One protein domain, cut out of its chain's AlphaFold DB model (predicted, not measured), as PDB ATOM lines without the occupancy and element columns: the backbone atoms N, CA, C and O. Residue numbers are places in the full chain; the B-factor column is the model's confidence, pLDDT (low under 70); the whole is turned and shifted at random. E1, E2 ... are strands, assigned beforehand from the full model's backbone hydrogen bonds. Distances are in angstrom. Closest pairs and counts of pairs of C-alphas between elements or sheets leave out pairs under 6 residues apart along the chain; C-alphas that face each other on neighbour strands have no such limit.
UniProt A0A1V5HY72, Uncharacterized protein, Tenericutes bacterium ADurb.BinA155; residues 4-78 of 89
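What this domain is: This is residues 4 to 78 of the 89 residues of an uncharacterized protein of Tenericutes bacterium ADurb.BinA155 (UniProt A0A1V5HY72). Eight short strands, E1 to E8, follow one another round a ring, one antiparallel sheet curled like part of a barrel whose first and last strands do not meet. The stretches before E1, residues 4 to 9, and after E8, residues 74 to 78, lie at the same end of this ring. The printed part has 75 residues, with no named helix and eight named strands in the sheet order E1 - E2 - E3 - E4 - E5 - E6 - E7 - E8; the class is all strand. It is compact, with a radius of gyration of the C-alphas of 11.2 A and spans of 29 by 26 by 21 A.

Where its parts are: E1 is residues 10 to 13, with C-alpha 10 at (151.598, 153.568, 270.715). E2, residues 16 to 23, is the longest strand by residues and measures 21.9 A from first to last C-alpha. E3, residues 28 to 33, measures 16.5 A, and E4, residues 36 to 42, measures 18.3 A. E5 is residues 46 to 49, and its C-alpha 46 is at (157.310, 136.833, 272.679). E6, residues 52 to 57, measures 15.3 A. E7 is residues 62 to 65. E8, residues 68 to 73, measures 15.0 A and ends with C-alpha 73 at (158.940, 149.839, 276.399).

How they stand to each other: The eight strands form a meander, each strand the antiparallel neighbour of the one before, and each two in succession are a hairpin. In the hairpin of E1 and E2, at 144 degrees between directions, N 11 and O 19 are within hydrogen-bond range at 2.9 A. E2 and E3 stand at 154 degrees, with N 22 and O 30 at 2.9 A. E3 and E4, at 151 degrees, have N 29 and O 41 at 2.8 A. E4 and E5, at 148 degrees, have N 48 and O 40 at 2.8 A. E5 and E6, at 143 degrees, have N 47 and O 55 at 2.9 A. E6 and E7, at 162 degrees, have N 64 and O 56 at 2.8 A. E7 and E8, at 139 degrees, have N 63 and O 71 at 2.9 A. E1 and E8 are the edge strands and are apart. From edge to edge the way across the strongly twisted sheet turns by 223 degrees, its curl, and the strands' lines turn by 42 degrees.

The domain as a whole: The two C-alphas farthest apart are those of Ser 15 and Asp 26, 30.4 A. The C-alphas of Val 4 and Asp 78, the first and last printed, are 11.5 A apart. The printed part has no cut, and the seven links between the strands are tight. The mean pLDDT of the printed part is 94.3, and no printed residue is under 70.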
ATOM      1  N   VAL A   4     150.513 143.047 278.642       92.56
ATOM      2  CA  VAL A   4     149.092 143.348 278.424       92.56
ATOM      3  C   VAL A   4     148.807 144.839 278.646       92.56
ATOM      4  O   VAL A   4     147.941 145.407 277.990       92.56
ATOM      5  N   GLN A   5     149.584 145.515 279.503       93.25
ATOM      6  CA  GLN A   5     149.455 146.959 279.727       93.25
ATOM      7  C   GLN A   5     149.902 147.805 278.528       93.25
ATOM      8  O   GLN A   5     149.625 148.997 278.510       93.25
ATOM      9  N   CYS A   6     150.582 147.217 277.543       94.06
ATOM     10  CA  CYS A   6     150.969 147.875 276.296       94.06
ATOM     11  C   CYS A   6     149.875 147.784 275.228       94.06
ATOM     12  O   CYS A   6     149.964 148.439 274.191       94.06
ATOM     13  N   PHE A   7     148.842 146.966 275.423       94.19
ATOM     14  CA  PHE A   7     147.769 146.877 274.443       94.19
ATOM     15  C   PHE A   7     146.936 148.166 274.465       94.19
ATOM     16  O   PHE A   7     146.605 148.694 275.522       94.19
ATOM     17  N   GLY A   8     146.634 148.705 273.285       94.25
ATOM     18  CA  GLY A   8     146.022 150.026 273.118       94.25
ATOM     19  C   GLY A   8     147.013 151.195 273.124       94.25
ATOM     20  O   GLY A   8     146.586 152.333 272.935       94.25
ATOM     21  N   HIS A   9     148.312 150.939 273.312       96.50
ATOM     22  CA  HIS A   9     149.353 151.967 273.336       96.50
ATOM     23  C   HIS A   9     150.054 152.145 271.984       96.50
ATOM     24  O   HIS A   9     149.726 151.504 270.980       96.50
ATOM     25  N   ASN A  10     150.996 153.083 271.942       98.12
ATOM     26  CA  ASN A  10     151.598 153.568 270.715       98.12
ATOM     27  C   ASN A  10     152.901 152.850 270.366       98.12
ATOM     28  O   ASN A  10     153.567 152.243 271.205       98.12
ATOM     29  N   VAL A  11     153.291 152.997 269.102       97.88
ATOM     30  CA  VAL A  11     154.587 152.563 268.586       97.88
ATOM     31  C   VAL A  11     155.311 153.759 267.995       97.88
ATOM     32  O   VAL A  11     154.808 154.416 267.078       97.88
ATOM     33  N   TYR A  12     156.518 154.000 268.486       97.81
ATOM     34  CA  TYR A  12     157.405 155.057 268.037       97.81
ATOM     35  C   TYR A  12     158.663 154.482 267.387       97.81
ATOM     36  O   TYR A  12     159.197 153.465 267.830       97.81
ATOM     37  N   ILE A  13     159.169 155.181 266.372       95.56
ATOM     38  CA  ILE A  13     160.570 155.087 265.948       95.56
ATOM     39  C   ILE A  13     161.219 156.417 266.310       95.56
ATOM     40  O   ILE A  13     160.756 157.479 265.889       95.56
ATOM     41  N   ASP A  14     162.258 156.355 267.135       94.06
ATOM     42  CA  ASP A  14     162.873 157.503 267.789       94.06
ATOM     43  C   ASP A  14     161.823 158.350 268.525       94.06
ATOM     44  O   ASP A  14     161.375 157.966 269.600       94.06
ATOM     45  N   SER A  15     161.408 159.491 267.980       94.50
ATOM     46  CA  SER A  15     160.370 160.350 268.579       94.50
ATOM     47  C   SER A  15     159.099 160.434 267.731       94.50
ATOM     48  O   SER A  15     158.178 161.175 268.070       94.50
ATOM     49  N   GLN A  16     159.039 159.709 266.614       97.00
ATOM     50  CA  GLN A  16     157.927 159.767 265.676       97.00
ATOM     51  C   GLN A  16     156.933 158.643 265.950       97.00
ATOM     52  O   GLN A  16     157.311 157.474 265.964       97.00
ATOM     53  N   LEU A  17     155.656 158.995 266.126       97.44
ATOM     54  CA  LEU A  17     154.559 158.031 266.177       97.44
ATOM     55  C   LEU A  17     154.402 157.380 264.799       97.44
ATOM     56  O   LEU A  17     154.158 158.072 263.809       97.44
ATOM     57  N   VAL A  18     154.533 156.058 264.734       97.38
ATOM     58  CA  VAL A  18     154.450 155.292 263.478       97.38
ATOM     59  C   VAL A  18     153.362 154.226 263.501       97.38
ATOM     60  O   VAL A  18     153.032 153.660 262.456       97.38
ATOM     61  N   GLY A  19     152.808 153.937 264.676       97.81
ATOM     62  CA  GLY A  19     151.953 152.782 264.847       97.81
ATOM     63  C   GLY A  19     151.282 152.696 266.206       97.81
ATOM     64  O   GLY A  19     151.374 153.605 267.029       97.81
ATOM     65  N   TYR A  20     150.611 151.574 266.422       97.69
ATOM     66  CA  TYR A  20     149.875 151.271 267.642       97.69
ATOM     67  C   TYR A  20     149.831 149.761 267.875       97.69
ATOM     68  O   TYR A  20     150.085 148.963 266.966       97.69
ATOM     69  N   ILE A  21     149.506 149.383 269.103       96.62
ATOM     70  CA  ILE A  21     149.362 148.001 269.546       96.62
ATOM     71  C   ILE A  21     147.881 147.765 269.825       96.62
ATOM     72  O   ILE A  21     147.269 148.507 270.588       96.62
ATOM     73  N   THR A  22     147.281 146.746 269.222       94.69
ATOM     74  CA  THR A  22     145.895 146.342 269.509       94.69
ATOM     75  C   THR A  22     145.865 145.081 270.344       94.69
ATOM     76  O   THR A  22     146.733 144.232 270.187       94.69
ATOM     77  N   GLU A  23     144.819 144.907 271.140       89.25
ATOM     78  CA  GLU A  23     144.467 143.618 271.735       89.25
ATOM     79  C   GLU A  23     143.552 142.832 270.788       89.25
ATOM     80  O   GLU A  23     142.665 143.409 270.153       89.25
ATOM     81  N   ASN A  24     143.737 141.514 270.709       81.94
ATOM     82  CA  ASN A  24     142.737 140.608 270.150       81.94
ATOM     83  C   ASN A  24     142.130 139.706 271.242       81.94
ATOM     84  O   ASN A  24     142.628 139.633 272.362       81.94
ATOM     85  N   ALA A  25     141.046 139.004 270.903       74.06
ATOM     86  CA  ALA A  25     140.285 138.180 271.850       74.06
ATOM     87  C   ALA A  25     141.084 137.019 272.484       74.06
ATOM     88  O   ALA A  25     140.641 136.471 273.490       74.06
ATOM     89  N   ASP A  26     142.248 136.670 271.932       77.75
ATOM     90  CA  ASP A  26     143.101 135.574 272.402       77.75
ATOM     91  C   ASP A  26     144.235 136.060 273.328       77.75
ATOM     92  O   ASP A  26     145.226 135.355 273.510       77.75
ATOM     93  N   ALA A  27     144.117 137.271 273.893       72.50
ATOM     94  CA  ALA A  27     145.142 137.917 274.724       72.50
ATOM     95  C   ALA A  27     146.501 138.080 274.013       72.50
ATOM     96  O   ALA A  27     147.564 138.100 274.638       72.50
ATOM     97  N   VAL A  28     146.471 138.215 272.684       86.94
ATOM     98  CA  VAL A  28     147.647 138.490 271.861       86.94
ATOM     99  C   VAL A  28     147.572 139.923 271.353       86.94
ATOM    100  O   VAL A  28     146.580 140.348 270.757       86.94
ATOM    101  N   GLY A  29     148.659 140.658 271.556       94.12
ATOM    102  CA  GLY A  29     148.857 141.974 270.981       94.12
ATOM    103  C   GLY A  29     149.202 141.880 269.498       94.12
ATOM    104  O   GLY A  29     149.981 141.023 269.078       94.12
ATOM    105  N   GLU A  30     148.676 142.786 268.684       95.75
ATOM    106  CA  GLU A  30     149.108 142.966 267.298       95.75
ATOM    107  C   GLU A  30     149.684 144.367 267.119       95.75
ATOM    108  O   GLU A  30     149.051 145.361 267.467       95.75
ATOM    109  N   ILE A  31     150.893 144.445 266.570       95.62
ATOM    110  CA  ILE A  31     151.584 145.710 266.331       95.62
ATOM    111  C   ILE A  31     151.320 146.129 264.889       95.62
ATOM    112  O   ILE A  31     151.638 145.386 263.956       95.62
ATOM    113  N   TYR A  32     150.766 147.322 264.703       96.44
ATOM    114  CA  TYR A  32     150.510 147.923 263.398       96.44
ATOM    115  C   TYR A  32     151.459 149.093 263.168       96.44
ATOM    116  O   TYR A  32     151.569 149.968 264.018       96.44
ATOM    117  N   ILE A  33     152.108 149.137 262.003       94.44
ATOM    118  CA  ILE A  33     152.957 150.250 261.557       94.44
ATOM    119  C   ILE A  33     152.401 150.755 260.230       94.44
ATOM    120  O   ILE A  33     152.130 149.965 259.325       94.44
ATOM    121  N   SER A  34     152.179 152.066 260.124       92.94
ATOM    122  CA  SER A  34     151.574 152.695 258.935       92.94
ATOM    123  C   SER A  34     150.264 152.021 258.481       92.94
ATOM    124  O   SER A  34     149.984 151.933 257.290       92.94
ATOM    125  N   GLY A  35     149.468 151.517 259.431       92.19
ATOM    126  CA  GLY A  35     148.192 150.839 259.167       92.19
ATOM    127  C   GLY A  35     148.299 149.370 258.741       92.19
ATOM    128  O   GLY A  35     147.274 148.716 258.562       92.19
ATOM    129  N   HIS A  36     149.506 148.816 258.622       94.06
ATOM    130  CA  HIS A  36     149.723 147.412 258.284       94.06
ATOM    131  C   HIS A  36     150.191 146.622 259.505       94.06
ATOM    132  O   HIS A  36     151.047 147.084 260.261       94.06
ATOM    133  N   ARG A  37     149.651 145.410 259.686       94.31
ATOM    134  CA  ARG A  37     150.091 144.512 260.758       94.31
ATOM    135  C   ARG A  37     151.544 144.117 260.513       94.31
ATOM    136  O   ARG A  37     151.851 143.477 259.511       94.31
ATOM    137  N   PHE A  38     152.411 144.485 261.444       93.31
ATOM    138  CA  PHE A  38     153.837 144.200 261.400       93.31
ATOM    139  C   PHE A  38     154.150 142.860 262.072       93.31
ATOM    140  O   PHE A  38     154.702 141.959 261.441       93.31
ATOM    141  N   CYS A  39     153.749 142.689 263.333       95.38
ATOM    142  CA  CYS A  39     154.003 141.473 264.107       95.38
ATOM    143  C   CYS A  39     152.912 141.226 265.161       95.38
ATOM    144  O   CYS A  39     152.002 142.039 265.339       95.38
ATOM    145  N   LYS A  40     152.986 140.073 265.829       96.06
ATOM    146  CA  LYS A  40     152.205 139.760 267.032       96.06
ATOM    147  C   LYS A  40     153.123 139.720 268.247       96.06
ATOM    148  O   LYS A  40     154.277 139.318 268.109       96.06
ATOM    149  N   ILE A  41     152.596 140.059 269.415       95.56
ATOM    150  CA  ILE A  41     153.278 139.939 270.700       95.56
ATOM    151  C   ILE A  41     152.365 139.252 271.720       95.56
ATOM    152  O   ILE A  41     151.211 139.634 271.883       95.56
ATOM    153  N   SER A  42     152.850 138.209 272.382       94.12
ATOM    154  CA  SER A  42     152.111 137.539 273.459       94.12
ATOM    155  C   SER A  42     152.217 138.294 274.786       94.12
ATOM    156  O   SER A  42     153.088 139.139 274.976       94.12
ATOM    157  N   ASP A  43     151.358 137.941 275.736       91.94
ATOM    158  CA  ASP A  43     151.358 138.437 277.118       91.94
ATOM    159  C   ASP A  43     152.684 138.225 277.879       91.94
ATOM    160  O   ASP A  43     153.044 139.024 278.742       91.94
ATOM    161  N   ASN A  44     153.447 137.189 277.528       93.12
ATOM    162  CA  ASN A  44     154.794 136.926 278.039       93.12
ATOM    163  C   ASN A  44     155.917 137.573 277.201       93.12
ATOM    164  O   ASN A  44     157.088 137.247 277.383       93.12
ATOM    165  N   GLY A  45     155.568 138.460 276.266       94.81
ATOM    166  CA  GLY A  45     156.516 139.299 275.537       94.81
ATOM    167  C   GLY A  45     157.180 138.648 274.332       94.81
ATOM    168  O   GLY A  45     158.101 139.239 273.781       94.81
ATOM    169  N   ILE A  46     156.747 137.468 273.878       96.38
ATOM    170  CA  ILE A  46     157.310 136.833 272.679       96.38
ATOM    171  C   ILE A  46     156.770 137.516 271.424       96.38
ATOM    172  O   ILE A  46     155.561 137.591 271.217       96.38
ATOM    173  N   ILE A  47     157.676 137.961 270.550       96.81
ATOM    174  CA  ILE A  47     157.339 138.634 269.292       96.81
ATOM    175  C   ILE A  47     157.424 137.631 268.142       96.81
ATOM    176  O   ILE A  47     158.444 136.960 267.956       96.81
ATOM    177  N   THR A  48     156.360 137.555 267.340       96.81
ATOM    178  CA  THR A  48     156.270 136.648 266.192       96.81
ATOM    179  C   THR A  48     155.875 137.354 264.897       96.81
ATOM    180  O   THR A  48     155.028 138.251 264.881       96.81
ATOM    181  N   ILE A  49     156.457 136.910 263.783       94.62
ATOM    182  CA  ILE A  49     156.079 137.306 262.420       94.62
ATOM    183  C   ILE A  49     155.740 136.028 261.660       94.62
ATOM    184  O   ILE A  49     156.505 135.073 261.674       94.62
ATOM    185  N   ASN A  50     154.558 135.983 261.040       92.12
ATOM    186  CA  ASN A  50     154.050 134.793 260.338       92.12
ATOM    187  C   ASN A  50     154.091 133.489 261.167       92.12
ATOM    188  O   ASN A  50     154.184 132.403 260.608       92.12
ATOM    189  N   GLY A  51     153.981 133.597 262.496       91.81
ATOM    190  CA  GLY A  51     154.005 132.456 263.417       91.81
ATOM    191  C   GLY A  51     155.401 132.044 263.891       91.81
ATOM    192  O   GLY A  51     155.501 131.231 264.804       91.81
ATOM    193  N   GLU A  52     156.467 132.626 263.346       96.06
ATOM    194  CA  GLU A  52     157.838 132.360 263.781       96.06
ATOM    195  C   GLU A  52     158.284 133.375 264.831       96.06
ATOM    196  O   GLU A  52     158.014 134.572 264.705       96.06
ATOM    197  N   LYS A  53     158.978 132.907 265.876       96.75
ATOM    198  CA  LYS A  53     159.580 133.781 266.888       96.75
ATOM    199  C   LYS A  53     160.734 134.557 266.261       96.75
ATOM    200  O   LYS A  53     161.719 133.962 265.842       96.75
ATOM    201  N   VAL A  54     160.630 135.880 266.290       97.00
ATOM    202  CA  VAL A  54     161.664 136.798 265.786       97.00
ATOM    203  C   VAL A  54     162.255 137.673 266.882       97.00
ATOM    204  O   VAL A  54     163.237 138.367 266.648       97.00
ATOM    205  N   GLY A  55     161.670 137.667 268.079       97.19
ATOM    206  CA  GLY A  55     162.125 138.528 269.157       97.19
ATOM    207  C   GLY A  55     161.379 138.327 270.462       97.19
ATOM    208  O   GLY A  55     160.569 137.403 270.605       97.19
ATOM    209  N   TYR A  56     161.689 139.186 271.421       97.62
ATOM    210  CA  TYR A  56     161.074 139.192 272.738       97.62
ATOM    211  C   TYR A  56     161.238 140.548 273.427       97.62
ATOM    212  O   TYR A  56     162.094 141.349 273.052       97.62
ATOM    213  N   VAL A  57     160.414 140.784 274.441       97.50
ATOM    214  CA  VAL A  57     160.553 141.892 275.384       97.50
ATOM    215  C   VAL A  57     160.983 141.323 276.726       97.50
ATOM    216  O   VAL A  57     160.355 140.396 277.236       97.50
ATOM    217  N   GLU A  58     162.068 141.847 277.284       96.69
ATOM    218  CA  GLU A  58     162.539 141.457 278.609       96.69
ATOM    219  C   GLU A  58     161.746 142.144 279.719       96.69
ATOM    220  O   GLU A  58     161.067 143.153 279.524       96.69
ATOM    221  N   ASP A  59     161.879 141.628 280.940       92.56
ATOM    222  CA  ASP A  59     161.156 142.153 282.095       92.56
ATOM    223  C   ASP A  59     161.443 143.624 282.409       92.56
ATOM    224  O   ASP A  59     160.577 144.284 282.993       92.56
ATOM    225  N   GLY A  60     162.624 144.117 282.020       94.38
ATOM    226  CA  GLY A  60     163.034 145.517 282.140       94.38
ATOM    227  C   GLY A  60     162.446 146.444 281.072       94.38
ATOM    228  O   GLY A  60     162.623 147.652 281.177       94.38
ATOM    229  N   GLY A  61     161.736 145.899 280.080       96.56
ATOM    230  CA  GLY A  61     161.176 146.645 278.954       96.56
ATOM    231  C   GLY A  61     162.073 146.665 277.717       96.56
ATOM    232  O   GLY A  61     161.634 147.153 276.684       96.56
ATOM    233  N   ASP A  62     163.286 146.117 277.768       97.81
ATOM    234  CA  ASP A  62     164.163 146.034 276.597       97.81
ATOM    235  C   ASP A  62     163.541 145.157 275.500       97.81
ATOM    236  O   ASP A  62     163.079 144.044 275.756       97.81
ATOM    237  N   ILE A  63     163.538 145.653 274.260       97.50
ATOM    238  CA  ILE A  63     162.960 144.968 273.099       97.50
ATOM    239  C   ILE A  63     164.088 144.417 272.231       97.50
ATOM    240  O   ILE A  63     164.889 145.179 271.678       97.50
ATOM    241  N   TYR A  64     164.094 143.100 272.040       97.00
ATOM    242  CA  TYR A  64     165.056 142.389 271.209       97.00
ATOM    243  C   TYR A  64     164.391 141.805 269.963       97.00
ATOM    244  O   TYR A  64     163.359 141.141 270.053       97.00
ATOM    245  N   LEU A  65     165.018 141.993 268.800       94.56
ATOM    246  CA  LEU A  65     164.675 141.313 267.548       94.56
ATOM    247  C   LEU A  65     165.935 140.637 266.999       94.56
ATOM    248  O   LEU A  65     166.977 141.281 266.892       94.56
ATOM    249  N   HIS A  66     165.849 139.351 266.655       93.12
ATOM    250  CA  HIS A  66     166.984 138.515 266.237       93.12
ATOM    251  C   HIS A  66     168.197 138.662 267.175       93.12
ATOM    252  O   HIS A  66     169.320 138.887 266.726       93.12
ATOM    253  N   ASP A  67     167.934 138.615 268.485       92.06
ATOM    254  CA  ASP A  67     168.918 138.757 269.568       92.06
ATOM    255  C   ASP A  67     169.684 140.095 269.595       92.06
ATOM    256  O   ASP A  67     170.681 140.238 270.300       92.06
ATOM    257  N   LYS A  68     169.199 141.113 268.873       94.44
ATOM    258  CA  LYS A  68     169.712 142.483 268.941       94.44
ATOM    259  C   LYS A  68     168.739 143.377 269.691       94.44
ATOM    260  O   LYS A  68     167.548 143.382 269.387       94.44
ATOM    261  N   LEU A  69     169.258 144.172 270.625       96.00
ATOM    262  CA  LEU A  69     168.493 145.231 271.275       96.00
ATOM    263  C   LEU A  69     168.098 146.265 270.217       96.00
ATOM    264  O   LEU A  69     168.970 146.848 269.576       96.00
ATOM    265  N   VAL A  70     166.804 146.514 270.043       96.69
ATOM    266  CA  VAL A  70     166.281 147.449 269.031       96.69
ATOM    267  C   VAL A  70     165.426 148.562 269.619       96.69
ATOM    268  O   VAL A  70     165.151 149.544 268.934       96.69
ATOM    269  N   GLY A  71     165.023 148.452 270.880       96.69
ATOM    270  CA  GLY A  71     164.127 149.417 271.496       96.69
ATOM    271  C   GLY A  71     163.861 149.119 272.957       96.69
ATOM    272  O   GLY A  71     164.509 148.262 273.552       96.69
ATOM    273  N   GLU A  72     162.888 149.832 273.497       97.88
ATOM    274  CA  GLU A  72     162.418 149.709 274.869       97.88
ATOM    275  C   GLU A  72     160.900 149.914 274.928       97.88
ATOM    276  O   GLU A  72     160.303 150.532 274.038       97.88
ATOM    277  N   VAL A  73     160.282 149.436 275.999       97.88
ATOM    278  CA  VAL A  73     158.940 149.839 276.399       97.88
ATOM    279  C   VAL A  73     159.054 150.969 277.415       97.88
ATOM    280  O   VAL A  73     159.740 150.854 278.429       97.88
ATOM    281  N   THR A  74     158.381 152.080 277.139       97.12
ATOM    282  CA  THR A  74     158.444 153.275 277.981       97.12
ATOM    283  C   THR A  74     157.597 153.112 279.252       97.12
ATOM    284  O   THR A  74     156.706 152.260 279.310       97.12
ATOM    285  N   PRO A  75     157.770 153.983 280.265       96.00
ATOM    286  CA  PRO A  75     156.886 154.013 281.436       96.00
ATOM    287  C   PRO A  75     155.412 154.318 281.117       96.00
ATOM    288  O   PRO A  75     154.549 154.126 281.969       96.00
ATOM    289  N   GLN A  76     155.120 154.826 279.916       96.81
ATOM    290  CA  GLN A  76     153.764 155.050 279.410       96.81
ATOM    291  C   GLN A  76     153.203 153.814 278.687       96.81
ATOM    292  O   GLN A  76     152.124 153.900 278.113       96.81
ATOM    293  N   ASN A  77     153.914 152.683 278.735       96.75
ATOM    294  CA  ASN A  77     153.619 151.426 278.045       96.75
ATOM    295  C   ASN A  77     153.666 151.508 276.511       96.75
ATOM    296  O   ASN A  77     153.162 150.612 275.834       96.75
ATOM    297  N   ASP A  78     154.296 152.545 275.957       97.69
ATOM    298  CA  ASP A  78     154.506 152.661 274.516       97.69
ATOM    299  C   ASP A  78     155.748 151.876 274.090       97.69
ATOM    300  O   ASP A  78     156.748 151.826 274.808       97.69
TER     301      ASP A  78